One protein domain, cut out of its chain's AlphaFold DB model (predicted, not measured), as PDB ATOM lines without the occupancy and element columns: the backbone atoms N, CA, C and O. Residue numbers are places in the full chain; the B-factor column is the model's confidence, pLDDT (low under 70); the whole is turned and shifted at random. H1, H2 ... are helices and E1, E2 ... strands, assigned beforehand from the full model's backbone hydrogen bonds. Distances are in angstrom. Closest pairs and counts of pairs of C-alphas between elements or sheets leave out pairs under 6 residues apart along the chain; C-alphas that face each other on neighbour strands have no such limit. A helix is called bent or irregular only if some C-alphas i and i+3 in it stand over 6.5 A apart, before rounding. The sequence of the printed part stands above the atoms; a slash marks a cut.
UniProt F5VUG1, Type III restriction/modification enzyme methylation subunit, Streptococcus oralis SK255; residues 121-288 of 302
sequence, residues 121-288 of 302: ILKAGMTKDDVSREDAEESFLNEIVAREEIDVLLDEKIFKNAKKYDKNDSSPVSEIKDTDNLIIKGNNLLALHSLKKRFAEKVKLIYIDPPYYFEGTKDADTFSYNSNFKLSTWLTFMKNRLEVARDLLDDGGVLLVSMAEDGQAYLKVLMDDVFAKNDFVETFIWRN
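What this domain is: This is residues 121 to 288 of the 302 residues of the protein "Type III restriction/modification enzyme methylation subunit" of Streptococcus oralis SK255 (UniProt F5VUG1). The long helix H4 makes the core: H3 lies beside its last part and runs the same way, H5 lies steeply tilted on H4, and a small parallel sheet, E4 and E5, lies at the last part of H4. Loops with H1, E1 and H2 make another side, where H2 meets H3, and the hairpin of E2 and E3 lies far out. The printed part has 168 residues with five named helices and five named strands, in the order H1 E1 H2 E2 E3 H3 E4 H4 E5 H5; the class is mixed, with 83 residues in named elements, under half. It is compact, with a radius of gyration of the C-alphas of 17.5 A and spans of 48 by 42 by 40 A.

Where its parts are: H1 is residues 128 to 131, beginning at C-alpha 128 (40.920, -27.805, -35.002). E1 is residues 140 to 142, H2 147 to 154, E2 163 to 166 and E3 169 to 172. H3, residues 188 to 199, is 14.8 A long; it is neither bent nor irregular, but only just: C-alphas 194 and 197 are 6.2 A apart. E4, residues 203 to 208, is 13.5 A long. H4, residues 231 to 248, is 25.6 A long and begins at (30.147, -16.554, -45.605). E5, residues 249 to 257, is 14.0 A long and bends by 123 degrees at residue 252. H5, residues 261 to 275, is 20.9 A long and ends at C-alpha 275 (25.810, -0.757, -33.666); it is irregular, with C-alphas 262 and 265 7.4 A apart.

How they stand to each other: Residues 121 to 122 pair antiparallel with residues 140 to 141 of E1, which pairs with no named strand. H1 is apart from each other named element. H2 touches residues 189 to 194 of H3 about perpendicular, at 79 degrees; their closest C-alphas, Leu 154 and Leu 190, are 5.7 A apart. E2 and E3 form an antiparallel hairpin, with N 164 and O 171 at 2.8 A. H3 touches residues 240 to 248 of H4 at a shallow tilt of 16 degrees, the same way; their closest C-alphas, Phe 199 and Leu 248, are 5.9 A apart. E4, H4 and E5 form a strand-helix-strand unit, two parallel neighbour strands with a helix between them in the chain, with a right-handed crossover; N 206 and O 254 are 2.9 A apart, within hydrogen-bond range. H4 touches H5 at a steep tilt of 42 degrees, the same way; their closest C-alphas, Glu 243 and Val 274, are 6.1 A apart. E5 and H5 are near each other, with 5 pairs of C-alphas within 10 A. Every O i to N i+4 pair is within hydrogen-bond range in H2, but 6 of 8 in H3, 12 of 14 in H4 and 9 of 11 in H5; H1 is too short for such a pair.

The domain as a whole: The two C-alphas farthest apart, those of Val 145 and Asn 168, are 48.9 A apart. The printed part has no cut. The links E3 to H3 and E4 to H4 are long, with 15 and 22 residues. The mean pLDDT of the printed part is 80.4; 38 residues are under 70, among them 123 to 140 and 216 to 229.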
ATOM      1  N   ILE A 121      22.090 -19.412 -33.089       69.12
ATOM      2  CA  ILE A 121      23.332 -19.447 -32.324       69.12
ATOM      3  C   ILE A 121      24.243 -20.549 -32.852       69.12
ATOM      4  O   ILE A 121      23.927 -21.734 -32.772       69.12
ATOM      5  N   LEU A 122      25.411 -20.158 -33.368       74.12
ATOM      6  CA  LEU A 122      26.434 -21.104 -33.791       74.12
ATOM      7  C   LEU A 122      27.225 -21.620 -32.579       74.12
ATOM      8  O   LEU A 122      27.986 -20.875 -31.954       74.12
ATOM      9  N   LYS A 123      27.085 -22.917 -32.288       68.69
ATOM     10  CA  LYS A 123      27.809 -23.619 -31.212       68.69
ATOM     11  C   LYS A 123      29.233 -24.049 -31.615       68.69
ATOM     12  O   LYS A 123      29.998 -24.453 -30.743       68.69
ATOM     13  N   ALA A 124      29.573 -23.945 -32.906       61.88
ATOM     14  CA  ALA A 124      30.764 -24.515 -33.547       61.88
ATOM     15  C   ALA A 124      32.070 -24.400 -32.738       61.88
ATOM     16  O   ALA A 124      32.360 -23.377 -32.104       61.88
ATOM     17  N   GLY A 125      32.881 -25.458 -32.828       59.12
ATOM     18  CA  GLY A 125      34.232 -25.504 -32.281       59.12
ATOM     19  C   GLY A 125      35.138 -24.446 -32.912       59.12
ATOM     20  O   GLY A 125      35.143 -24.261 -34.126       59.12
ATOM     21  N   MET A 126      35.904 -23.729 -32.088       58.34
ATOM     22  CA  MET A 126      36.779 -22.648 -32.563       58.34
ATOM     23  C   MET A 126      38.162 -23.156 -32.985       58.34
ATOM     24  O   MET A 126      38.845 -22.506 -33.777       58.34
ATOM     25  N   THR A 127      38.591 -24.295 -32.439       58.88
ATOM     26  CA  THR A 127      39.906 -24.888 -32.701       58.88
ATOM     27  C   THR A 127      39.786 -26.167 -33.524       58.88
ATOM     28  O   THR A 127      38.785 -26.872 -33.435       58.88
ATOM     29  N   LYS A 128      40.827 -26.512 -34.292       57.06
ATOM     30  CA  LYS A 128      40.920 -27.805 -35.002       57.06
ATOM     31  C   LYS A 128      40.708 -29.005 -34.060       57.06
ATOM     32  O   LYS A 128      40.110 -29.994 -34.474       57.06
ATOM     33  N   ASP A 129      41.131 -28.891 -32.800       54.56
ATOM     34  CA  ASP A 129      40.905 -29.915 -31.772       54.56
ATOM     35  C   ASP A 129      39.417 -30.048 -31.415       54.56
ATOM     36  O   ASP A 129      38.929 -31.164 -31.228       54.56
ATOM     37  N   ASP A 130      38.677 -28.933 -31.373       53.31
ATOM     38  CA  ASP A 130      37.232 -28.941 -31.138       53.31
ATOM     39  C   ASP A 130      36.483 -29.576 -32.317       53.31
ATOM     40  O   ASP A 130      35.632 -30.424 -32.085       53.31
ATOM     41  N   VAL A 131      36.845 -29.231 -33.562       51.12
ATOM     42  CA  VAL A 131      36.185 -29.682 -34.812       51.12
ATOM     43  C   VAL A 131      36.332 -31.195 -35.063       51.12
ATOM     44  O   VAL A 131      35.575 -31.771 -35.833       51.12
ATOM     45  N   SER A 132      37.266 -31.875 -34.386       53.34
ATOM     46  CA  SER A 132      37.475 -33.330 -34.513       53.34
ATOM     47  C   SER A 132      36.366 -34.208 -33.902       53.34
ATOM     48  O   SER A 132      36.400 -35.430 -34.051       53.34
ATOM     49  N   ARG A 133      35.397 -33.613 -33.193       51.66
ATOM     50  CA  ARG A 133      34.252 -34.310 -32.590       51.66
ATOM     51  C   ARG A 133      33.035 -34.186 -33.512       51.66
ATOM     52  O   ARG A 133      32.745 -33.081 -33.951       51.66
ATOM     53  N   GLU A 134      32.297 -35.275 -33.744       44.03
ATOM     54  CA  GLU A 134      31.074 -35.283 -34.583       44.03
ATOM     55  C   GLU A 134      30.046 -34.213 -34.143       44.03
ATOM     56  O   GLU A 134      29.370 -33.617 -34.974       44.03
ATOM     57  N   ASP A 135      30.005 -33.878 -32.848       45.31
ATOM     58  CA  ASP A 135      29.108 -32.862 -32.269       45.31
ATOM     59  C   ASP A 135      29.604 -31.405 -32.417       45.31
ATOM     60  O   ASP A 135      28.960 -30.471 -31.927       45.31
ATOM     61  N   ALA A 136      30.793 -31.207 -32.993       49.88
ATOM     62  CA  ALA A 136      31.460 -29.912 -33.140       49.88
ATOM     63  C   ALA A 136      31.483 -29.391 -34.581       49.88
ATOM     64  O   ALA A 136      32.005 -28.293 -34.821       49.88
ATOM     65  N   GLU A 137      30.886 -30.136 -35.516       53.28
ATOM     66  CA  GLU A 137      30.464 -29.579 -36.797       53.28
ATOM     67  C   GLU A 137      29.518 -28.395 -36.555       53.28
ATOM     68  O   GLU A 137      28.876 -28.319 -35.509       53.28
ATOM     69  N   GLU A 138      29.490 -27.444 -37.492       62.34
ATOM     70  CA  GLU A 138      28.821 -26.132 -37.452       62.34
ATOM     71  C   GLU A 138      27.324 -26.190 -37.070       62.34
ATOM     72  O   GLU A 138      26.436 -25.945 -37.881       62.34
ATOM     73  N   SER A 139      27.028 -26.524 -35.815       65.19
ATOM     74  CA  SER A 139      25.677 -26.761 -35.335       65.19
ATOM     75  C   SER A 139      25.032 -25.425 -35.012       65.19
ATOM     76  O   SER A 139      25.471 -24.691 -34.115       65.19
ATOM     77  N   PHE A 140      24.003 -25.110 -35.789       69.88
ATOM     78  CA  PHE A 140      23.149 -23.955 -35.581       69.88
ATOM     79  C   PHE A 140      21.999 -24.342 -34.658       69.88
ATOM     80  O   PHE A 140      21.244 -25.271 -34.941       69.88
ATOM     81  N   LEU A 141      21.860 -23.602 -33.563       70.38
ATOM     82  CA  LEU A 141      20.723 -23.696 -32.656       70.38
ATOM     83  C   LEU A 141      19.763 -22.550 -32.965       70.38
ATOM     84  O   LEU A 141      20.182 -21.400 -32.970       70.38
ATOM     85  N   ASN A 142      18.493 -22.843 -33.228       76.75
ATOM     86  CA  ASN A 142      17.487 -21.808 -33.464       76.75
ATOM     87  C   ASN A 142      16.933 -21.277 -32.131       76.75
ATOM     88  O   ASN A 142      16.570 -22.075 -31.271       76.75
ATOM     89  N   GLU A 143      16.815 -19.956 -31.983       69.00
ATOM     90  CA  GLU A 143      16.355 -19.303 -30.745       69.00
ATOM     91  C   GLU A 143      14.960 -19.729 -30.272       69.00
ATOM     92  O   GLU A 143      14.698 -19.753 -29.071       69.00
ATOM     93  N   ILE A 144      14.063 -20.087 -31.194       67.94
ATOM     94  CA  ILE A 144      12.689 -20.487 -30.865       67.94
ATOM     95  C   ILE A 144      12.624 -21.987 -30.567       67.94
ATOM     96  O   ILE A 144      12.008 -22.398 -29.586       67.94
ATOM     97  N   VAL A 145      13.243 -22.807 -31.421       73.38
ATOM     98  CA  VAL A 145      13.116 -24.274 -31.370       73.38
ATOM     99  C   VAL A 145      14.051 -24.909 -30.338       73.38
ATOM    100  O   VAL A 145      13.675 -25.895 -29.717       73.38
ATOM    101  N   ALA A 146      15.247 -24.347 -30.146       71.81
ATOM    102  CA  ALA A 146      16.294 -24.868 -29.262       71.81
ATOM    103  C   ALA A 146      16.577 -23.907 -28.095       71.81
ATOM    104  O   ALA A 146      17.723 -23.714 -27.680       71.81
ATOM    105  N   ARG A 147      15.525 -23.235 -27.610       75.69
ATOM    106  CA  ARG A 147      15.630 -22.207 -26.571       75.69
ATOM    107  C   ARG A 147      16.269 -22.742 -25.294       75.69
ATOM    108  O   ARG A 147      17.147 -22.090 -24.747       75.69
ATOM    109  N   GLU A 148      15.861 -23.924 -24.836       77.00
ATOM    110  CA  GLU A 148      16.410 -24.527 -23.616       77.00
ATOM    111  C   GLU A 148      17.900 -24.848 -23.777       77.00
ATOM    112  O   GLU A 148      18.701 -24.550 -22.892       77.00
ATOM    113  N   GLU A 149      18.306 -25.398 -24.924       75.88
ATOM    114  CA  GLU A 149      19.709 -25.665 -25.222       75.88
ATOM    115  C   GLU A 149      20.527 -24.382 -25.306       75.88
ATOM    116  O   GLU A 149      21.675 -24.381 -24.864       75.88
ATOM    117  N   ILE A 150      19.962 -23.307 -25.860       73.88
ATOM    118  CA  ILE A 150      20.591 -21.986 -25.929       73.88
ATOM    119  C   ILE A 150      20.729 -21.379 -24.535       73.88
ATOM    120  O   ILE A 150      21.825 -20.952 -24.178       73.88
ATOM    121  N   ASP A 151      19.674 -21.391 -23.729       79.06
ATOM    122  CA  ASP A 151      19.694 -20.863 -22.366       79.06
ATOM    123  C   ASP A 151      20.752 -21.609 -21.538       79.06
ATOM    124  O   ASP A 151      21.655 -20.999 -20.963       79.06
ATOM    125  N   VAL A 152      20.758 -22.945 -21.602       79.62
ATOM    126  CA  VAL A 152      21.788 -23.774 -20.964       79.62
ATOM    127  C   VAL A 152      23.162 -23.541 -21.582       79.62
ATOM    128  O   VAL A 152      24.172 -23.644 -20.885       79.62
ATOM    129  N   LEU A 153      23.271 -23.277 -22.887       78.19
ATOM    130  CA  LEU A 153      24.543 -22.990 -23.547       78.19
ATOM    131  C   LEU A 153      25.145 -21.707 -22.976       78.19
ATOM    132  O   LEU A 153      26.305 -21.750 -22.559       78.19
ATOM    133  N   LEU A 154      24.352 -20.639 -22.927       76.81
ATOM    134  CA  LEU A 154      24.726 -19.283 -22.529       76.81
ATOM    135  C   LEU A 154      24.734 -19.059 -21.009       76.81
ATOM    136  O   LEU A 154      25.198 -18.013 -20.552       76.81
ATOM    137  N   ASP A 155      24.273 -20.046 -20.243       75.44
ATOM    138  CA  ASP A 155      24.295 -20.057 -18.785       75.44
ATOM    139  C   ASP A 155      25.694 -19.838 -18.190       75.44
ATOM    140  O   ASP A 155      26.739 -20.123 -18.790       75.44
ATOM    141  N   GLU A 156      25.713 -19.375 -16.937       68.44
ATOM    142  CA  GLU A 156      26.930 -18.979 -16.229       68.44
ATOM    143  C   GLU A 156      27.870 -20.179 -15.993       68.44
ATOM    144  O   GLU A 156      27.684 -21.048 -15.122       68.44
ATOM    145  N   LYS A 157      28.927 -20.229 -16.807       71.38
ATOM    146  CA  LYS A 157      29.906 -21.325 -16.806       71.38
ATOM    147  C   LYS A 157      31.322 -20.873 -16.493       71.38
ATOM    148  O   LYS A 157      32.111 -21.694 -16.022       71.38
ATOM    149  N   ILE A 158      31.653 -19.606 -16.735       68.81
ATOM    150  CA  ILE A 158      32.988 -19.081 -16.433       68.81
ATOM    151  C   ILE A 158      33.104 -18.714 -14.945       68.81
ATOM    152  O   ILE A 158      32.124 -18.730 -14.210       68.81
ATOM    153  N   PHE A 159      34.325 -18.443 -14.479       71.25
ATOM    154  CA  PHE A 159      34.683 -18.191 -13.070       71.25
ATOM    155  C   PHE A 159      34.572 -19.387 -12.112       71.25
ATOM    156  O   PHE A 159      35.002 -19.293 -10.963       71.25
ATOM    157  N   LYS A 160      34.121 -20.552 -12.584       69.69
ATOM    158  CA  LYS A 160      34.268 -21.815 -11.851       69.69
ATOM    159  C   LYS A 160      35.746 -22.233 -11.877       69.69
ATOM    160  O   LYS A 160      36.334 -22.352 -12.948       69.69
ATOM    161  N   ASN A 161      36.351 -22.449 -10.706       73.44
ATOM    162  CA  ASN A 161      37.765 -22.837 -10.539       73.44
ATOM    163  C   ASN A 161      38.801 -21.800 -11.034       73.44
ATOM    164  O   ASN A 161      39.839 -22.171 -11.589       73.44
ATOM    165  N   ALA A 162      38.541 -20.502 -10.839       78.25
ATOM    166  CA  ALA A 162      39.486 -19.441 -11.194       78.25
ATOM    167  C   ALA A 162      40.816 -19.550 -10.418       78.25
ATOM    168  O   ALA A 162      40.844 -19.826  -9.215       78.25
ATOM    169  N   LYS A 163      41.925 -19.291 -11.121       83.06
ATOM    170  CA  LYS A 163      43.278 -19.226 -10.556       83.06
ATOM    171  C   LYS A 163      43.850 -17.828 -10.739       83.06
ATOM    172  O   LYS A 163      43.752 -17.267 -11.829       83.06
ATOM    173  N   LYS A 164      44.483 -17.302  -9.696       82.31
ATOM    174  CA  LYS A 164      45.292 -16.088  -9.763       82.31
ATOM    175  C   LYS A 164      46.736 -16.482 -10.004       82.31
ATOM    176  O   LYS A 164      47.254 -17.346  -9.300       82.31
ATOM    177  N   TYR A 165      47.362 -15.846 -10.985       81.62
ATOM    178  CA  TYR A 165      48.775 -16.016 -11.289       81.62
ATOM    179  C   TYR A 165      49.533 -14.782 -10.815       81.62
ATOM    180  O   TYR A 165      49.313 -13.686 -11.330       81.62
ATOM    181  N   ASP A 166      50.421 -14.976  -9.847       80.25
ATOM    182  CA  ASP A 166      51.405 -13.976  -9.444       80.25
ATOM    183  C   ASP A 166      52.774 -14.349 -10.038       80.25
ATOM    184  O   ASP A 166      52.937 -15.408 -10.642       80.25
ATOM    185  N   LYS A 167      53.786 -13.486  -9.872       80.88
ATOM    186  CA  LYS A 167      55.110 -13.607 -10.520       80.88
ATOM    187  C   LYS A 167      55.760 -15.001 -10.421       80.88
ATOM    188  O   LYS A 167      56.549 -15.340 -11.296       80.88
ATOM    189  N   ASN A 168      55.442 -15.783  -9.383       73.06
ATOM    190  CA  ASN A 168      56.094 -17.060  -9.095       73.06
ATOM    191  C   ASN A 168      55.143 -18.233  -8.774       73.06
ATOM    192  O   ASN A 168      55.651 -19.331  -8.565       73.06
ATOM    193  N   ASP A 169      53.818 -18.045  -8.683       78.56
ATOM    194  CA  ASP A 169      52.914 -19.145  -8.301       78.56
ATOM    195  C   ASP A 169      51.448 -18.906  -8.708       78.56
ATOM    196  O   ASP A 169      51.047 -17.777  -9.014       78.56
ATOM    197  N   SER A 170      50.645 -19.975  -8.697       83.94
ATOM    198  CA  SER A 170      49.200 -19.934  -8.933       83.94
ATOM    199  C   SER A 170      48.416 -20.280  -7.666       83.94
ATOM    200  O   SER A 170      48.650 -21.326  -7.062       83.94
ATOM    201  N   SER A 171      47.442 -19.449  -7.289       81.38
ATOM    202  CA  SER A 171      46.590 -19.664  -6.110       81.38
ATOM    203  C   SER A 171      45.097 -19.671  -6.471       81.38
ATOM    204  O   SER A 171      44.702 -19.070  -7.477       81.38
ATOM    205  N   PRO A 172      44.242 -20.377  -5.704       81.25
ATOM    206  CA  PRO A 172      42.797 -20.311  -5.893       81.25
ATOM    207  C   PRO A 172      42.274 -18.907  -5.570       81.25
ATOM    208  O   PRO A 172      42.714 -18.269  -4.613       81.25
ATOM    209  N   VAL A 173      41.320 -18.433  -6.368       80.19
ATOM    210  CA  VAL A 173      40.706 -17.111  -6.191       80.19
ATOM    211  C   VAL A 173      39.497 -17.216  -5.270       80.19
ATOM    212  O   VAL A 173      38.558 -17.947  -5.573       80.19
ATOM    213  N   SER A 174      39.499 -16.466  -4.167       73.94
ATOM    214  CA  SER A 174      38.333 -16.331  -3.281       73.94
ATOM    215  C   SER A 174      37.369 -15.229  -3.729       73.94
ATOM    216  O   SER A 174      36.177 -15.314  -3.458       73.94
ATOM    217  N   GLU A 175      37.877 -14.198  -4.406       81.56
ATOM    218  CA  GLU A 175      37.105 -13.059  -4.902       81.56
ATOM    219  C   GLU A 175      37.792 -12.462  -6.137       81.56
ATOM    220  O   GLU A 175      39.017 -12.343  -6.165       81.56
ATOM    221  N   ILE A 176      37.005 -12.078  -7.144       82.00
ATOM    222  CA  ILE A 176      37.476 -11.356  -8.332       82.00
ATOM    223  C   ILE A 176      37.070  -9.895  -8.167       82.00
ATOM    224  O   ILE A 176      35.872  -9.623  -8.065       82.00
ATOM    225  N   LYS A 177      38.022  -8.962  -8.176       84.00
ATOM    226  CA  LYS A 177      37.769  -7.516  -8.060       84.00
ATOM    227  C   LYS A 177      37.578  -6.874  -9.430       84.00
ATOM    228  O   LYS A 177      38.068  -7.380 -10.433       84.00
ATOM    229  N   ASP A 178      36.917  -5.717  -9.469       80.38
ATOM    230  CA  ASP A 178      36.705  -4.964 -10.720       80.38
ATOM    231  C   ASP A 178      38.006  -4.388 -11.308       80.38
ATOM    232  O   ASP A 178      38.051  -4.018 -12.474       80.38
ATOM    233  N   THR A 179      39.075  -4.324 -10.509       84.06
ATOM    234  CA  THR A 179      40.403  -3.846 -10.922       84.06
ATOM    235  C   THR A 179      41.336  -4.962 -11.392       84.06
ATOM    236  O   THR A 179      42.487  -4.684 -11.729       84.06
ATOM    237  N   ASP A 180      40.904  -6.222 -11.324       86.56
ATOM    238  CA  ASP A 180      41.758  -7.353 -11.671       86.56
ATOM    239  C   ASP A 180      41.847  -7.527 -13.191       86.56
ATOM    240  O   ASP A 180      40.859  -7.417 -13.915       86.56
ATOM    241  N   ASN A 181      43.042  -7.868 -13.677       88.88
ATOM    242  CA  ASN A 181      43.227  -8.287 -15.062       88.88
ATOM    243  C   ASN A 181      42.836  -9.760 -15.198       88.88
ATOM    244  O   ASN A 181      43.359 -10.615 -14.478       88.88
ATOM    245  N   LEU A 182      41.936 -10.064 -16.132       87.75
ATOM    246  CA  LEU A 182      41.374 -11.401 -16.300       87.75
ATOM    247  C   LEU A 182      41.885 -12.046 -17.588       87.75
ATOM    248  O   LEU A 182      41.808 -11.457 -18.662       87.75
ATOM    249  N   ILE A 183      42.356 -13.290 -17.482       88.56
ATOM    250  CA  ILE A 183      42.624 -14.159 -18.632       88.56
ATOM    251  C   ILE A 183      41.620 -15.301 -18.573       88.56
ATOM    252  O   ILE A 183      41.610 -16.086 -17.622       88.56
ATOM    253  N   ILE A 184      40.770 -15.395 -19.590       85.62
ATOM    254  CA  ILE A 184      39.704 -16.392 -19.661       85.62
ATOM    255  C   ILE A 184      40.043 -17.371 -20.778       85.62
ATOM    256  O   ILE A 184      40.197 -16.984 -21.933       85.62
ATOM    257  N   LYS A 185      40.157 -18.655 -20.430       81.81
ATOM    258  CA  LYS A 185      40.349 -19.738 -21.395       81.81
ATOM    259  C   LYS A 185      39.013 -20.430 -21.652       81.81
ATOM    260  O   LYS A 185      38.437 -20.995 -20.727       81.81
ATOM    261  N   GLY A 186      38.557 -20.434 -22.899       77.88
ATOM    262  CA  GLY A 186      37.337 -21.128 -23.313       77.88
ATOM    263  C   GLY A 186      36.751 -20.556 -24.600       77.88
ATOM    264  O   GLY A 186      37.363 -19.704 -25.240       77.88
ATOM    265  N   ASN A 187      35.552 -21.019 -24.960       81.75
ATOM    266  CA  ASN A 187      34.787 -20.443 -26.062       81.75
ATOM    267  C   ASN A 187      34.405 -18.996 -25.708       81.75
ATOM    268  O   ASN A 187      33.783 -18.741 -24.673       81.75
ATOM    269  N   ASN A 188      34.794 -18.055 -26.564       86.88
ATOM    270  CA  ASN A 188      34.606 -16.630 -26.319       86.88
ATOM    271  C   ASN A 188      33.128 -16.221 -26.233       86.88
ATOM    272  O   ASN A 188      32.819 -15.353 -25.431       86.88
ATOM    273  N   LEU A 189      32.210 -16.862 -26.963       85.88
ATOM    274  CA  LEU A 189      30.780 -16.551 -26.875       85.88
ATOM    275  C   LEU A 189      30.262 -16.806 -25.453       85.88
ATOM    276  O   LEU A 189      29.650 -15.937 -24.839       85.88
ATOM    277  N   LEU A 190      30.609 -17.965 -24.886       84.25
ATOM    278  CA  LEU A 190      30.245 -18.328 -23.513       84.25
ATOM    279  C   LEU A 190      30.872 -17.380 -22.488       84.25
ATOM    280  O   LEU A 190      30.239 -17.004 -21.499       84.25
ATOM    281  N   ALA A 191      32.124 -16.985 -22.735       87.31
ATOM    282  CA  ALA A 191      32.820 -16.039 -21.882       87.31
ATOM    283  C   ALA A 191      32.153 -14.659 -21.894       87.31
ATOM    284  O   ALA A 191      31.889 -14.104 -20.830       87.31
ATOM    285  N   LEU A 192      31.830 -14.130 -23.075       89.12
ATOM    286  CA  LEU A 192      31.191 -12.826 -23.242       89.12
ATOM    287  C   LEU A 192      29.817 -12.781 -22.564       89.12
ATOM    288  O   LEU A 192      29.545 -11.850 -21.806       89.12
ATOM    289  N   HIS A 193      28.985 -13.812 -22.744       86.94
ATOM    290  CA  HIS A 193      27.671 -13.882 -22.093       86.94
ATOM    291  C   HIS A 193      27.765 -13.882 -20.569       86.94
ATOM    292  O   HIS A 193      27.009 -13.186 -19.895       86.94
ATOM    293  N   SER A 194      28.735 -14.605 -20.015       85.50
ATOM    294  CA  SER A 194      28.939 -14.595 -18.570       85.50
ATOM    295  C   SER A 194      29.536 -13.267 -18.064       85.50
ATOM    296  O   SER A 194      29.229 -12.841 -16.953       85.50
ATOM    297  N   LEU A 195      30.362 -12.581 -18.868       87.62
ATOM    298  CA  LEU A 195      30.907 -11.257 -18.537       87.62
ATOM    299  C   LEU A 195      29.832 -10.164 -18.532       87.62
ATOM    300  O   LEU A 195      29.895  -9.264 -17.690       87.62
ATOM    301  N   LYS A 196      28.833 -10.263 -19.417       87.25
ATOM    302  CA  LYS A 196      27.741  -9.289 -19.575       87.25
ATOM    303  C   LYS A 196      27.085  -8.913 -18.247       87.25
ATOM    304  O   LYS A 196      26.916  -7.738 -17.953       87.25
ATOM    305  N   LYS A 197      26.811  -9.887 -17.376       84.06
ATOM    306  CA  LYS A 197      26.173  -9.658 -16.065       84.06
ATOM    307  C   LYS A 197      26.943  -8.694 -15.153       84.06
ATOM    308  O   LYS A 197      26.338  -8.026 -14.320       84.06
ATOM    309  N   ARG A 198      28.272  -8.636 -15.278       85.88
ATOM    310  CA  ARG A 198      29.143  -7.802 -14.434       85.88
ATOM    311  C   ARG A 198      29.622  -6.536 -15.140       85.88
ATOM    312  O   ARG A 198      29.750  -5.493 -14.492       85.88
ATOM    313  N   PHE A 199      29.898  -6.646 -16.438       90.06
ATOM    314  CA  PHE A 199      30.610  -5.644 -17.228       90.06
ATOM    315  C   PHE A 199      29.772  -5.009 -18.344       90.06
ATOM    316  O   PHE A 199      30.341  -4.274 -19.144       90.06
ATOM    317  N   ALA A 200      28.459  -5.266 -18.402       93.94
ATOM    318  CA  ALA A 200      27.565  -4.528 -19.293       93.94
ATOM    319  C   ALA A 200      27.739  -3.018 -19.100       93.94
ATOM    320  O   ALA A 200      27.825  -2.564 -17.956       93.94
ATOM    321  N   GLU A 201      27.811  -2.288 -20.213       95.81
ATOM    322  CA  GLU A 201      27.947  -0.825 -20.259       95.81
ATOM    323  C   GLU A 201      29.168  -0.263 -19.501       95.81
ATOM    324  O   GLU A 201      29.150   0.859 -18.994       95.81
ATOM    325  N   LYS A 202      30.247  -1.049 -19.363       94.69
ATOM    326  CA  LYS A 202      31.453  -0.651 -18.603       94.69
ATOM    327  C   LYS A 202      32.750  -0.750 -19.396       94.69
ATOM    328  O   LYS A 202      33.805  -0.365 -18.885       94.69
ATOM    329  N   VAL A 203      32.718  -1.318 -20.601       95.62
ATOM    330  CA  VAL A 203      33.920  -1.543 -21.404       95.62
ATOM    331  C   VAL A 203      34.179  -0.338 -22.305       95.62
ATOM    332  O   VAL A 203      33.404  -0.037 -23.201       95.62
ATOM    333  N   LYS A 204      35.323   0.320 -22.103       97.25
ATOM    334  CA  LYS A 204      35.733   1.489 -22.902       97.25
ATOM    335  C   LYS A 204      36.287   1.146 -24.278       97.25
ATOM    336  O   LYS A 204      36.221   1.948 -25.202       97.25
ATOM    337  N   LEU A 205      36.947  -0.001 -24.387       96.94
ATOM    338  CA  LEU A 205      37.654  -0.392 -25.596       96.94
ATOM    339  C   LEU A 205      37.581  -1.898 -25.761       96.94
ATOM    340  O   LEU A 205      37.988  -2.645 -24.869       96.94
ATOM    341  N   ILE A 206      37.129  -2.327 -26.930       97.31
ATOM    342  CA  ILE A 206      37.227  -3.710 -27.373       97.31
ATOM    343  C   ILE A 206      38.102  -3.721 -28.621       97.31
ATOM    344  O   ILE A 206      37.871  -2.965 -29.560       97.31
ATOM    345  N   TYR A 207      39.110  -4.586 -28.635       96.94
ATOM    346  CA  TYR A 207      39.907  -4.873 -29.822       96.94
ATOM    347  C   TYR A 207      39.818  -6.364 -30.123       96.94
ATOM    348  O   TYR A 207      40.040  -7.184 -29.228       96.94
ATOM    349  N   ILE A 208      39.491  -6.707 -31.367       94.88
ATOM    350  CA  ILE A 208      39.435  -8.094 -31.824       94.88
ATOM    351  C   ILE A 208      40.173  -8.276 -33.151       94.88
ATOM    352  O   ILE A 208      40.058  -7.469 -34.074       94.88
ATOM    353  N   ASP A 209      40.882  -9.398 -33.238       91.19
ATOM    354  CA  ASP A 209      41.500  -9.931 -34.452       91.19
ATOM    355  C   ASP A 209      40.839 -11.290 -34.762       91.19
ATOM    356  O   ASP A 209      41.320 -12.340 -34.321       91.19
ATOM    357  N   PRO A 210      39.621 -11.281 -35.343       88.94
ATOM    358  CA  PRO A 210      38.849 -12.495 -35.594       88.94
ATOM    359  C   PRO A 210      39.471 -13.337 -36.723       88.94
ATOM    360  O   PRO A 210      40.282 -12.831 -37.495       88.94
ATOM    361  N   PRO A 211      39.058 -14.609 -36.901       84.94
ATOM    362  CA  PRO A 211      39.395 -15.344 -38.117       84.94
ATOM    363  C   PRO A 211      38.859 -14.584 -39.336       84.94
ATOM    364  O   PRO A 211      37.672 -14.256 -39.396       84.94
ATOM    365  N   TYR A 212      39.728 -14.287 -40.296       85.38
ATOM    366  CA  TYR A 212      39.344 -13.539 -41.491       85.38
ATOM    367  C   TYR A 212      38.514 -14.405 -42.433       85.38
ATOM    368  O   TYR A 212      38.766 -15.602 -42.582       85.38
ATOM    369  N   TYR A 213      37.535 -13.778 -43.081       83.50
ATOM    370  CA  TYR A 213      36.845 -14.383 -44.210       83.50
ATOM    371  C   TYR A 213      37.705 -14.255 -45.470       83.50
ATOM    372  O   TYR A 213      38.320 -13.211 -45.694       83.50
ATOM    373  N   PHE A 214      37.721 -15.308 -46.282       80.06
ATOM    374  CA  PHE A 214      38.387 -15.344 -47.580       80.06
ATOM    375  C   PHE A 214      37.437 -15.953 -48.610       80.06
ATOM    376  O   PHE A 214      36.776 -16.950 -48.317       80.06
ATOM    377  N   GLU A 215      37.363 -15.376 -49.811       73.38
ATOM    378  CA  GLU A 215      36.493 -15.913 -50.873       73.38
ATOM    379  C   GLU A 215      37.005 -17.256 -51.416       73.38
ATOM    380  O   GLU A 215      36.226 -18.135 -51.787       73.38
ATOM    381  N   GLY A 216      38.328 -17.424 -51.449       68.94
ATOM    382  CA  GLY A 216      38.987 -18.662 -51.847       68.94
ATOM    383  C   GLY A 216      39.334 -19.547 -50.654       68.94
ATOM    384  O   GLY A 216      39.706 -19.061 -49.586       68.94
ATOM    385  N   THR A 217      39.295 -20.864 -50.863       66.25
ATOM    386  CA  THR A 217      39.843 -21.825 -49.901       66.25
ATOM    387  C   THR A 217      41.338 -21.577 -49.748       66.25
ATOM    388  O   THR A 217      42.090 -21.687 -50.720       66.25
ATOM    389  N   LYS A 218      41.779 -21.247 -48.535       65.50
ATOM    390  CA  LYS A 218      43.206 -21.165 -48.232       65.50
ATOM    391  C   LYS A 218      43.729 -22.533 -47.831       65.50
ATOM    392  O   LYS A 218      43.052 -23.285 -47.120       65.50
ATOM    393  N   ASP A 219      44.955 -22.824 -48.261       59.47
ATOM    394  CA  ASP A 219      45.727 -23.919 -47.687       59.47
ATOM    395  C   ASP A 219      45.780 -23.726 -46.172       59.47
ATOM    396  O   ASP A 219      45.878 -22.598 -45.682       59.47
ATOM    397  N   ALA A 220      45.646 -24.825 -45.431       54.19
ATOM    398  CA  ALA A 220      45.531 -24.776 -43.984       54.19
ATOM    399  C   ALA A 220      46.712 -23.996 -43.383       54.19
ATOM    400  O   ALA A 220      47.852 -24.461 -43.405       54.19
ATOM    401  N   ASP A 221      46.419 -22.817 -42.834       53.09
ATOM    402  CA  ASP A 221      47.414 -21.991 -42.162       53.09
ATOM    403  C   ASP A 221      48.033 -22.752 -40.976       53.09
ATOM    404  O   ASP A 221      47.435 -23.669 -40.394       53.09
ATOM    405  N   THR A 222      49.240 -22.332 -40.581       46.06
ATOM    406  CA  THR A 222      49.954 -22.889 -39.412       46.06
ATOM    407  C   THR A 222      49.165 -22.680 -38.106       46.06
ATOM    408  O   THR A 222      49.371 -23.401 -37.132       46.06
ATOM    409  N   PHE A 223      48.219 -21.733 -38.086       49.31
ATOM    410  CA  PHE A 223      47.296 -21.520 -36.973       49.31
ATOM    411  C   PHE A 223      46.108 -22.502 -36.991       49.31
ATOM    412  O   PHE A 223      45.582 -22.896 -38.031       49.31
ATOM    413  N   SER A 224      45.667 -22.916 -35.802       55.44
ATOM    414  CA  SER A 224      44.676 -23.987 -35.615       55.44
ATOM    415  C   SER A 224      43.208 -23.544 -35.687       55.44
ATOM    416  O   SER A 224      42.358 -24.249 -35.146       55.44
ATOM    417  N   TYR A 225      42.886 -22.404 -36.304       57.69
ATOM    418  CA  TYR A 225      41.489 -21.991 -36.509       57.69
ATOM    419  C   TYR A 225      40.964 -22.469 -37.871       57.69
ATOM    420  O   TYR A 225      41.743 -22.741 -38.785       57.69
ATOM    421  N   ASN A 226      39.642 -22.620 -37.997       61.56
ATOM    422  CA  ASN A 226      39.004 -22.922 -39.278       61.56
ATOM    423  C   ASN A 226      38.999 -21.650 -40.143       61.56
ATOM    424  O   ASN A 226      38.331 -20.683 -39.805       61.56
ATOM    425  N   SER A 227      39.783 -21.612 -41.216       59.81
ATOM    426  CA  SER A 227      39.886 -20.450 -42.116       59.81
ATOM    427  C   SER A 227      38.955 -20.533 -43.331       59.81
ATOM    428  O   SER A 227      38.859 -19.573 -44.084       59.81
ATOM    429  N   ASN A 228      38.254 -21.656 -43.512       67.94
ATOM    430  CA  ASN A 228      37.417 -21.931 -44.682       67.94
ATOM    431  C   ASN A 228      35.922 -21.905 -44.324       67.94
ATOM    432  O   ASN A 228      35.150 -22.770 -44.742       67.94
ATOM    433  N   PHE A 229      35.509 -20.925 -43.516       68.44
ATOM    434  CA  PHE A 229      34.098 -20.715 -43.209       68.44
ATOM    435  C   PHE A 229      33.322 -20.307 -44.463       68.44
ATOM    436  O   PHE A 229      33.746 -19.432 -45.217       68.44
ATOM    437  N   LYS A 230      32.120 -20.864 -44.638       79.69
ATOM    438  CA  LYS A 230      31.134 -20.269 -45.548       79.69
ATOM    439  C   LYS A 230      30.766 -18.874 -45.043       79.69
ATOM    440  O   LYS A 230      30.645 -18.679 -43.833       79.69
ATOM    441  N   LEU A 231      30.500 -17.937 -45.955       79.94
ATOM    442  CA  LEU A 231      30.147 -16.554 -45.605       79.94
ATOM    443  C   LEU A 231      29.002 -16.476 -44.581       79.94
ATOM    444  O   LEU A 231      29.102 -15.749 -43.600       79.94
ATOM    445  N   SER A 232      27.940 -17.267 -44.758       77.19
ATOM    446  CA  SER A 232      26.802 -17.302 -43.827       77.19
ATOM    447  C   SER A 232      27.195 -17.756 -42.419       77.19
ATOM    448  O   SER A 232      26.759 -17.164 -41.431       77.19
ATOM    449  N   THR A 233      28.039 -18.786 -42.320       77.69
ATOM    450  CA  THR A 233      28.547 -19.284 -41.038       77.69
ATOM    451  C   THR A 233      29.430 -18.232 -40.381       77.69
ATOM    452  O   THR A 233      29.272 -17.953 -39.195       77.69
ATOM    453  N   TRP A 234      30.311 -17.600 -41.158       84.69
ATOM    454  CA  TRP A 234      31.202 -16.553 -40.673       84.69
ATOM    455  C   TRP A 234      30.436 -15.326 -40.158       84.69
ATOM    456  O   TRP A 234      30.706 -14.845 -39.059       84.69
ATOM    457  N   LEU A 235      29.422 -14.866 -40.896       86.25
ATOM    458  CA  LEU A 235      28.580 -13.746 -40.474       86.25
ATOM    459  C   LEU A 235      27.816 -14.067 -39.192       86.25
ATOM    460  O   LEU A 235      27.796 -13.244 -38.284       86.25
ATOM    461  N   THR A 236      27.255 -15.273 -39.073       82.06
ATOM    462  CA  THR A 236      26.561 -15.701 -37.846       82.06
ATOM    463  C   THR A 236      27.535 -15.791 -36.670       82.06
ATOM    464  O   THR A 236      27.260 -15.309 -35.572       82.06
ATOM    465  N   PHE A 237      28.726 -16.350 -36.903       85.25
ATOM    466  CA  PHE A 237      29.787 -16.422 -35.904       85.25
ATOM    467  C   PHE A 237      30.162 -15.034 -35.368       85.25
ATOM    468  O   PHE A 237      30.298 -14.866 -34.150       85.25
ATOM    469  N   MET A 238      30.324 -14.054 -36.262       91.38
ATOM    470  CA  MET A 238      30.648 -12.677 -35.901       91.38
ATOM    471  C   MET A 238      29.472 -11.977 -35.218       91.38
ATOM    472  O   MET A 238      29.672 -11.399 -34.152       91.38
ATOM    473  N   LYS A 239      28.255 -12.079 -35.766       91.25
ATOM    474  CA  LYS A 239      27.034 -11.432 -35.252       91.25
ATOM    475  C   LYS A 239      26.830 -11.728 -33.773       91.25
ATOM    476  O   LYS A 239      26.831 -10.806 -32.965       91.25
ATOM    477  N   ASN A 240      26.823 -13.011 -33.415       88.50
ATOM    478  CA  ASN A 240      26.555 -13.465 -32.047       88.50
ATOM    479  C   ASN A 240      27.554 -12.899 -31.026       88.50
ATOM    480  O   ASN A 240      27.258 -12.794 -29.843       88.50
ATOM    481  N   ARG A 241      28.772 -12.555 -31.462       93.00
ATOM    482  CA  ARG A 241      29.814 -11.975 -30.601       93.00
ATOM    483  C   ARG A 241      29.747 -10.459 -30.574       93.00
ATOM    484  O   ARG A 241      29.952  -9.872 -29.517       93.00
ATOM    485  N   LEU A 242      29.470  -9.841 -31.719       95.44
ATOM    486  CA  LEU A 242      29.329  -8.397 -31.858       95.44
ATOM    487  C   LEU A 242      28.129  -7.873 -31.065       95.44
ATOM    488  O   LEU A 242      28.258  -6.849 -30.406       95.44
ATOM    489  N   GLU A 243      27.011  -8.600 -31.044       93.81
ATOM    490  CA  GLU A 243      25.831  -8.241 -30.243       93.81
ATOM    491  C   GLU A 243      26.154  -8.197 -28.746       93.81
ATOM    492  O   GLU A 243      25.822  -7.235 -28.056       93.81
ATOM    493  N   VAL A 244      26.883  -9.194 -28.236       93.75
ATOM    494  CA  VAL A 244      27.296  -9.195 -26.826       93.75
ATOM    495  C   VAL A 244      28.368  -8.138 -26.563       93.75
ATOM    496  O   VAL A 244      28.359  -7.516 -25.505       93.75
ATOM    497  N   ALA A 245      29.279  -7.907 -27.513       95.56
ATOM    498  CA  ALA A 245      30.278  -6.846 -27.415       95.56
ATOM    499  C   ALA A 245      29.622  -5.462 -27.320       95.56
ATOM    500  O   ALA A 245      30.052  -4.663 -26.495       95.56
ATOM    501  N   ARG A 246      28.557  -5.205 -28.091       95.44
ATOM    502  CA  ARG A 246      27.756  -3.979 -27.997       95.44
ATOM    503  C   ARG A 246      27.220  -3.769 -26.592       95.44
ATOM    504  O   ARG A 246      27.413  -2.705 -26.029       95.44
ATOM    505  N   ASP A 247      26.615  -4.796 -26.007       95.12
ATOM    506  CA  ASP A 247      26.035  -4.690 -24.666       95.12
ATOM    507  C   ASP A 247      27.091  -4.516 -23.556       95.12
ATOM    508  O   ASP A 247      26.767  -4.137 -22.431       95.12
ATOM    509  N   LEU A 248      28.357  -4.829 -23.840       95.50
ATOM    510  CA  LEU A 248      29.478  -4.617 -22.924       95.50
ATOM    511  C   LEU A 248      30.050  -3.196 -23.001       95.50
ATOM    512  O   LEU A 248      30.594  -2.722 -22.000       95.50
ATOM    513  N   LEU A 249      29.968  -2.537 -24.161       96.88
ATOM    514  CA  LEU A 249      30.527  -1.202 -24.365       96.88
ATOM    515  C   LEU A 249      29.769  -0.153 -23.556       96.88
ATOM    516  O   LEU A 249      28.546  -0.191 -23.491       96.88
ATOM    517  N   ASP A 250      30.502   0.782 -22.948       96.44
ATOM    518  CA  ASP A 250      29.896   1.996 -22.392       96.44
ATOM    519  C   ASP A 250      29.491   2.991 -23.502       96.44
ATOM    520  O   ASP A 250      29.891   2.832 -24.656       96.44
ATOM    521  N   ASP A 251      28.714   4.027 -23.163       93.44
ATOM    522  CA  ASP A 251      28.185   5.019 -24.125       93.44
ATOM    523  C   ASP A 251      29.266   5.731 -24.968       93.44
ATOM    524  O   ASP A 251      28.970   6.290 -26.022       93.44
ATOM    525  N   GLY A 252      30.517   5.766 -24.497       93.75
ATOM    526  CA  GLY A 252      31.657   6.363 -25.204       93.75
ATOM    527  C   GLY A 252      32.667   5.329 -25.699       93.75
ATOM    528  O   GLY A 252      33.785   5.694 -26.079       93.75
ATOM    529  N   GLY A 253      32.310   4.050 -25.627       96.50
ATOM    530  CA  GLY A 253      33.189   2.931 -25.874       96.50
ATOM    531  C   GLY A 253      33.436   2.729 -27.360       96.50
ATOM    532  O   GLY A 253      32.593   3.020 -28.205       96.50
ATOM    533  N   VAL A 254      34.613   2.203 -27.697       96.81
ATOM    534  CA  VAL A 254      34.999   1.959 -29.092       96.81
ATOM    535  C   VAL A 254      35.305   0.482 -29.309       96.81
ATOM    536  O   VAL A 254      36.030  -0.142 -28.532       96.81
ATOM    537  N   LEU A 255      34.786  -0.072 -30.405       97.50
ATOM    538  CA  LEU A 255      35.154  -1.388 -30.916       97.50
ATOM    539  C   LEU A 255      36.062  -1.237 -32.139       97.50
ATOM    540  O   LEU A 255      35.702  -0.606 -33.129       97.50
ATOM    541  N   LEU A 256      37.226  -1.874 -32.083       97.31
ATOM    542  CA  LEU A 256      38.185  -1.977 -33.176       97.31
ATOM    543  C   LEU A 256      38.230  -3.430 -33.654       97.31
ATOM    544  O   LEU A 256      38.477  -4.343 -32.863       97.31
ATOM    545  N   VAL A 257      38.026  -3.638 -34.953       96.00
ATOM    546  CA  VAL A 257      38.063  -4.966 -35.576       96.00
ATOM    547  C   VAL A 257      39.093  -4.968 -36.695       96.00
ATOM    548  O   VAL A 257      39.017  -4.151 -37.612       96.00
ATOM    549  N   SER A 258      40.056  -5.884 -36.627       93.75
ATOM    550  CA  SER A 258      40.989  -6.138 -37.726       93.75
ATOM    551  C   SER A 258      40.351  -7.064 -38.766       93.75
ATOM    552  O   SER A 258      39.652  -8.012 -38.413       93.75
ATOM    553  N   MET A 259      40.538  -6.764 -40.056       89.44
ATOM    554  CA  MET A 259      39.946  -7.529 -41.159       89.44
ATOM    555  C   MET A 259      40.749  -7.370 -42.455       89.44
ATOM    556  O   MET A 259      41.401  -6.347 -42.665       89.44
ATOM    557  N   ALA A 260      40.673  -8.376 -43.330       85.69
ATOM    558  CA  ALA A 260      41.186  -8.323 -44.699       85.69
ATOM    559  C   ALA A 260      40.128  -7.827 -45.705       85.69
ATOM    560  O   ALA A 260      38.948  -7.705 -45.384       85.69
ATOM    561  N   GLU A 261      40.558  -7.565 -46.940       84.31
ATOM    562  CA  GLU A 261      39.736  -6.982 -48.012       84.31
ATOM    563  C   GLU A 261      38.449  -7.786 -48.289       84.31
ATOM    564  O   GLU A 261      37.363  -7.209 -48.265       84.31
ATOM    565  N   ASP A 262      38.551  -9.113 -48.427       84.50
ATOM    566  CA  ASP A 262      37.429 -10.018 -48.736       84.50
ATOM    567  C   ASP A 262      36.273  -9.937 -47.719       84.50
ATOM    568  O   ASP A 262      35.102 -10.061 -48.075       84.50
ATOM    569  N   GLY A 263      36.582  -9.750 -46.432       85.25
ATOM    570  CA  GLY A 263      35.594  -9.748 -45.348       85.25
ATOM    571  C   GLY A 263      35.087  -8.360 -44.954       85.25
ATOM    572  O   GLY A 263      34.042  -8.249 -44.307       85.25
ATOM    573  N   GLN A 264      35.808  -7.294 -45.319       90.94
ATOM    574  CA  GLN A 264      35.582  -5.946 -44.792       90.94
ATOM    575  C   GLN A 264      34.174  -5.419 -45.095       90.94
ATOM    576  O   GLN A 264      33.518  -4.877 -44.204       90.94
ATOM    577  N   ALA A 265      33.697  -5.563 -46.336       88.69
ATOM    578  CA  ALA A 265      32.398  -5.027 -46.741       88.69
ATOM    579  C   ALA A 265      31.242  -5.715 -45.995       88.69
ATOM    580  O   ALA A 265      30.359  -5.045 -45.461       88.69
ATOM    581  N   TYR A 266      31.288  -7.045 -45.892       91.38
ATOM    582  CA  TYR A 266      30.281  -7.828 -45.179       91.38
ATOM    583  C   TYR A 266      30.291  -7.538 -43.675       91.38
ATOM    584  O   TYR A 266      29.233  -7.365 -43.072       91.38
ATOM    585  N   LEU A 267      31.484  -7.413 -43.080       92.31
ATOM    586  CA  LEU A 267      31.636  -7.011 -41.685       92.31
ATOM    587  C   LEU A 267      31.047  -5.623 -41.432       92.31
ATOM    588  O   LEU A 267      30.347  -5.434 -40.444       92.31
ATOM    589  N   LYS A 268      31.308  -4.660 -42.322       93.19
ATOM    590  CA  LYS A 268      30.796  -3.293 -42.192       93.19
ATOM    591  C   LYS A 268      29.271  -3.262 -42.182       93.19
ATOM    592  O   LYS A 268      28.696  -2.601 -41.325       93.19
ATOM    593  N   VAL A 269      28.629  -3.993 -43.094       92.31
ATOM    594  CA  VAL A 269      27.160  -4.094 -43.140       92.31
ATOM    595  C   VAL A 269      26.617  -4.736 -41.862       92.31
ATOM    596  O   VAL A 269      25.653  -4.235 -41.294       92.31
ATOM    597  N   LEU A 270      27.261  -5.799 -41.373       91.69
ATOM    598  CA  LEU A 270      26.877  -6.442 -40.117       91.69
ATOM    599  C   LEU A 270      27.030  -5.500 -38.911       91.69
ATOM    600  O   LEU A 270      26.164  -5.453 -38.044       91.69
ATOM    601  N   MET A 271      28.120  -4.738 -38.842       94.69
ATOM    602  CA  MET A 271      28.341  -3.778 -37.759       94.69
ATOM    603  C   MET A 271      27.349  -2.611 -37.813       94.69
ATOM    604  O   MET A 271      26.927  -2.151 -36.758       94.69
ATOM    605  N   ASP A 272      26.928  -2.172 -39.001       92.56
ATOM    606  CA  ASP A 272      25.888  -1.143 -39.143       92.56
ATOM    607  C   ASP A 272      24.529  -1.606 -38.602       92.56
ATOM    608  O   ASP A 272      23.780  -0.786 -38.073       92.56
ATOM    609  N   ASP A 273      24.222  -2.900 -38.719       90.62
ATOM    610  CA  ASP A 273      23.015  -3.511 -38.149       90.62
ATOM    611  C   ASP A 273      23.100  -3.599 -36.613       90.62
ATOM    612  O   ASP A 273      22.168  -3.214 -35.911       90.62
ATOM    613  N   VAL A 274      24.247  -4.033 -36.075       93.00
ATOM    614  CA  VAL A 274      24.424  -4.240 -34.625       93.00
ATOM    615  C   VAL A 274      24.597  -2.928 -33.844       93.00
ATOM    616  O   VAL A 274      24.032  -2.791 -32.756       93.00
ATOM    617  N   PHE A 275      25.381  -1.980 -34.367       91.25
ATOM    618  CA  PHE A 275      25.810  -0.757 -33.666       91.25
ATOM    619  C   PHE A 275      25.173   0.526 -34.207       91.25
ATOM    620  O   PHE A 275      25.489   1.593 -33.714       91.25
ATOM    621  N   ALA A 276      24.280   0.432 -35.193       88.94
ATOM    622  CA  ALA A 276      23.751   1.554 -35.964       88.94
ATOM    623  C   ALA A 276      24.787   2.257 -36.861       88.94
ATOM    624  O   ALA A 276      25.899   2.618 -36.484       88.94
ATOM    625  N   LYS A 277      24.365   2.546 -38.093       86.75
ATOM    626  CA  LYS A 277      25.201   3.164 -39.133       86.75
ATOM    627  C   LYS A 277      25.839   4.506 -38.735       86.75
ATOM    628  O   LYS A 277      26.913   4.834 -39.236       86.75
ATOM    629  N   ASN A 278      25.165   5.296 -37.899       91.25
ATOM    630  CA  ASN A 278      25.629   6.634 -37.512       91.25
ATOM    631  C   ASN A 278      26.771   6.605 -36.488       91.25
ATOM    632  O   ASN A 278      27.467   7.607 -36.356       91.25
ATOM    633  N   ASP A 279      26.990   5.464 -35.831       91.75
ATOM    634  CA  ASP A 279      28.031   5.299 -34.813       91.75
ATOM    635  C   ASP A 279      29.350   4.803 -35.429       91.75
ATOM    636  O   ASP A 279      30.355   4.606 -34.742       91.75
ATOM    637  N   PHE A 280      29.387   4.630 -36.756       95.56
ATOM    638  CA  PHE A 280      30.623   4.360 -37.474       95.56
ATOM    639  C   PHE A 280      31.575   5.558 -37.390       95.56
ATOM    640  O   PHE A 280      31.263   6.653 -37.860       95.56
ATOM    641  N   VAL A 281      32.769   5.312 -36.852       94.38
ATOM    642  CA  VAL A 281      33.805   6.336 -36.690       94.38
ATOM    643  C   VAL A 281      34.677   6.430 -37.942       94.38
ATOM    644  O   VAL A 281      34.582   7.401 -38.685       94.38
ATOM    645  N   GLU A 282      35.535   5.435 -38.191       94.25
ATOM    646  CA  GLU A 282      36.478   5.467 -39.311       94.25
ATOM    647  C   GLU A 282      37.079   4.082 -39.614       94.25
ATOM    648  O   GLU A 282      37.004   3.159 -38.800       94.25
ATOM    649  N   THR A 283      37.706   3.947 -40.788       94.12
ATOM    650  CA  THR A 283      38.500   2.775 -41.184       94.12
ATOM    651  C   THR A 283      39.983   3.132 -41.200       94.12
ATOM    652  O   THR A 283      40.409   4.001 -41.959       94.12
ATOM    653  N   PHE A 284      40.794   2.394 -40.441       92.56
ATOM    654  CA  PHE A 284      42.251   2.511 -40.495       92.56
ATOM    655  C   PHE A 284      42.836   1.539 -41.521       92.56
ATOM    656  O   PHE A 284      42.642   0.328 -41.421       92.56
ATOM    657  N   ILE A 285      43.600   2.057 -42.487       89.00
ATOM    658  CA  ILE A 285      44.329   1.226 -43.450       89.00
ATOM    659  C   ILE A 285      45.704   0.891 -42.879       89.00
ATOM    660  O   ILE A 285      46.580   1.752 -42.779       89.00
ATOM    661  N   TRP A 286      45.908  -0.376 -42.522       86.69
ATOM    662  CA  TRP A 286      47.202  -0.858 -42.053       86.69
ATOM    663  C   TRP A 286      48.028  -1.425 -43.210       86.69
ATOM    664  O   TRP A 286      47.779  -2.523 -43.706       86.69
ATOM    665  N   ARG A 287      49.052  -0.677 -43.630       82.81
ATOM    666  CA  ARG A 287      50.055  -1.165 -44.581       82.81
ATOM    667  C   ARG A 287      51.071  -2.041 -43.846       82.81
ATOM    668  O   ARG A 287      51.937  -1.528 -43.144       82.81
ATOM    669  N   ASN A 288      50.960  -3.356 -44.017       80.31
ATOM    670  CA  ASN A 288      51.853  -4.339 -43.394       80.31
ATOM    671  C   ASN A 288      53.083  -4.697 -44.254       80.31
ATOM    672  O   ASN A 288      54.006  -5.340 -43.759       80.31
TER     673      ASN A 288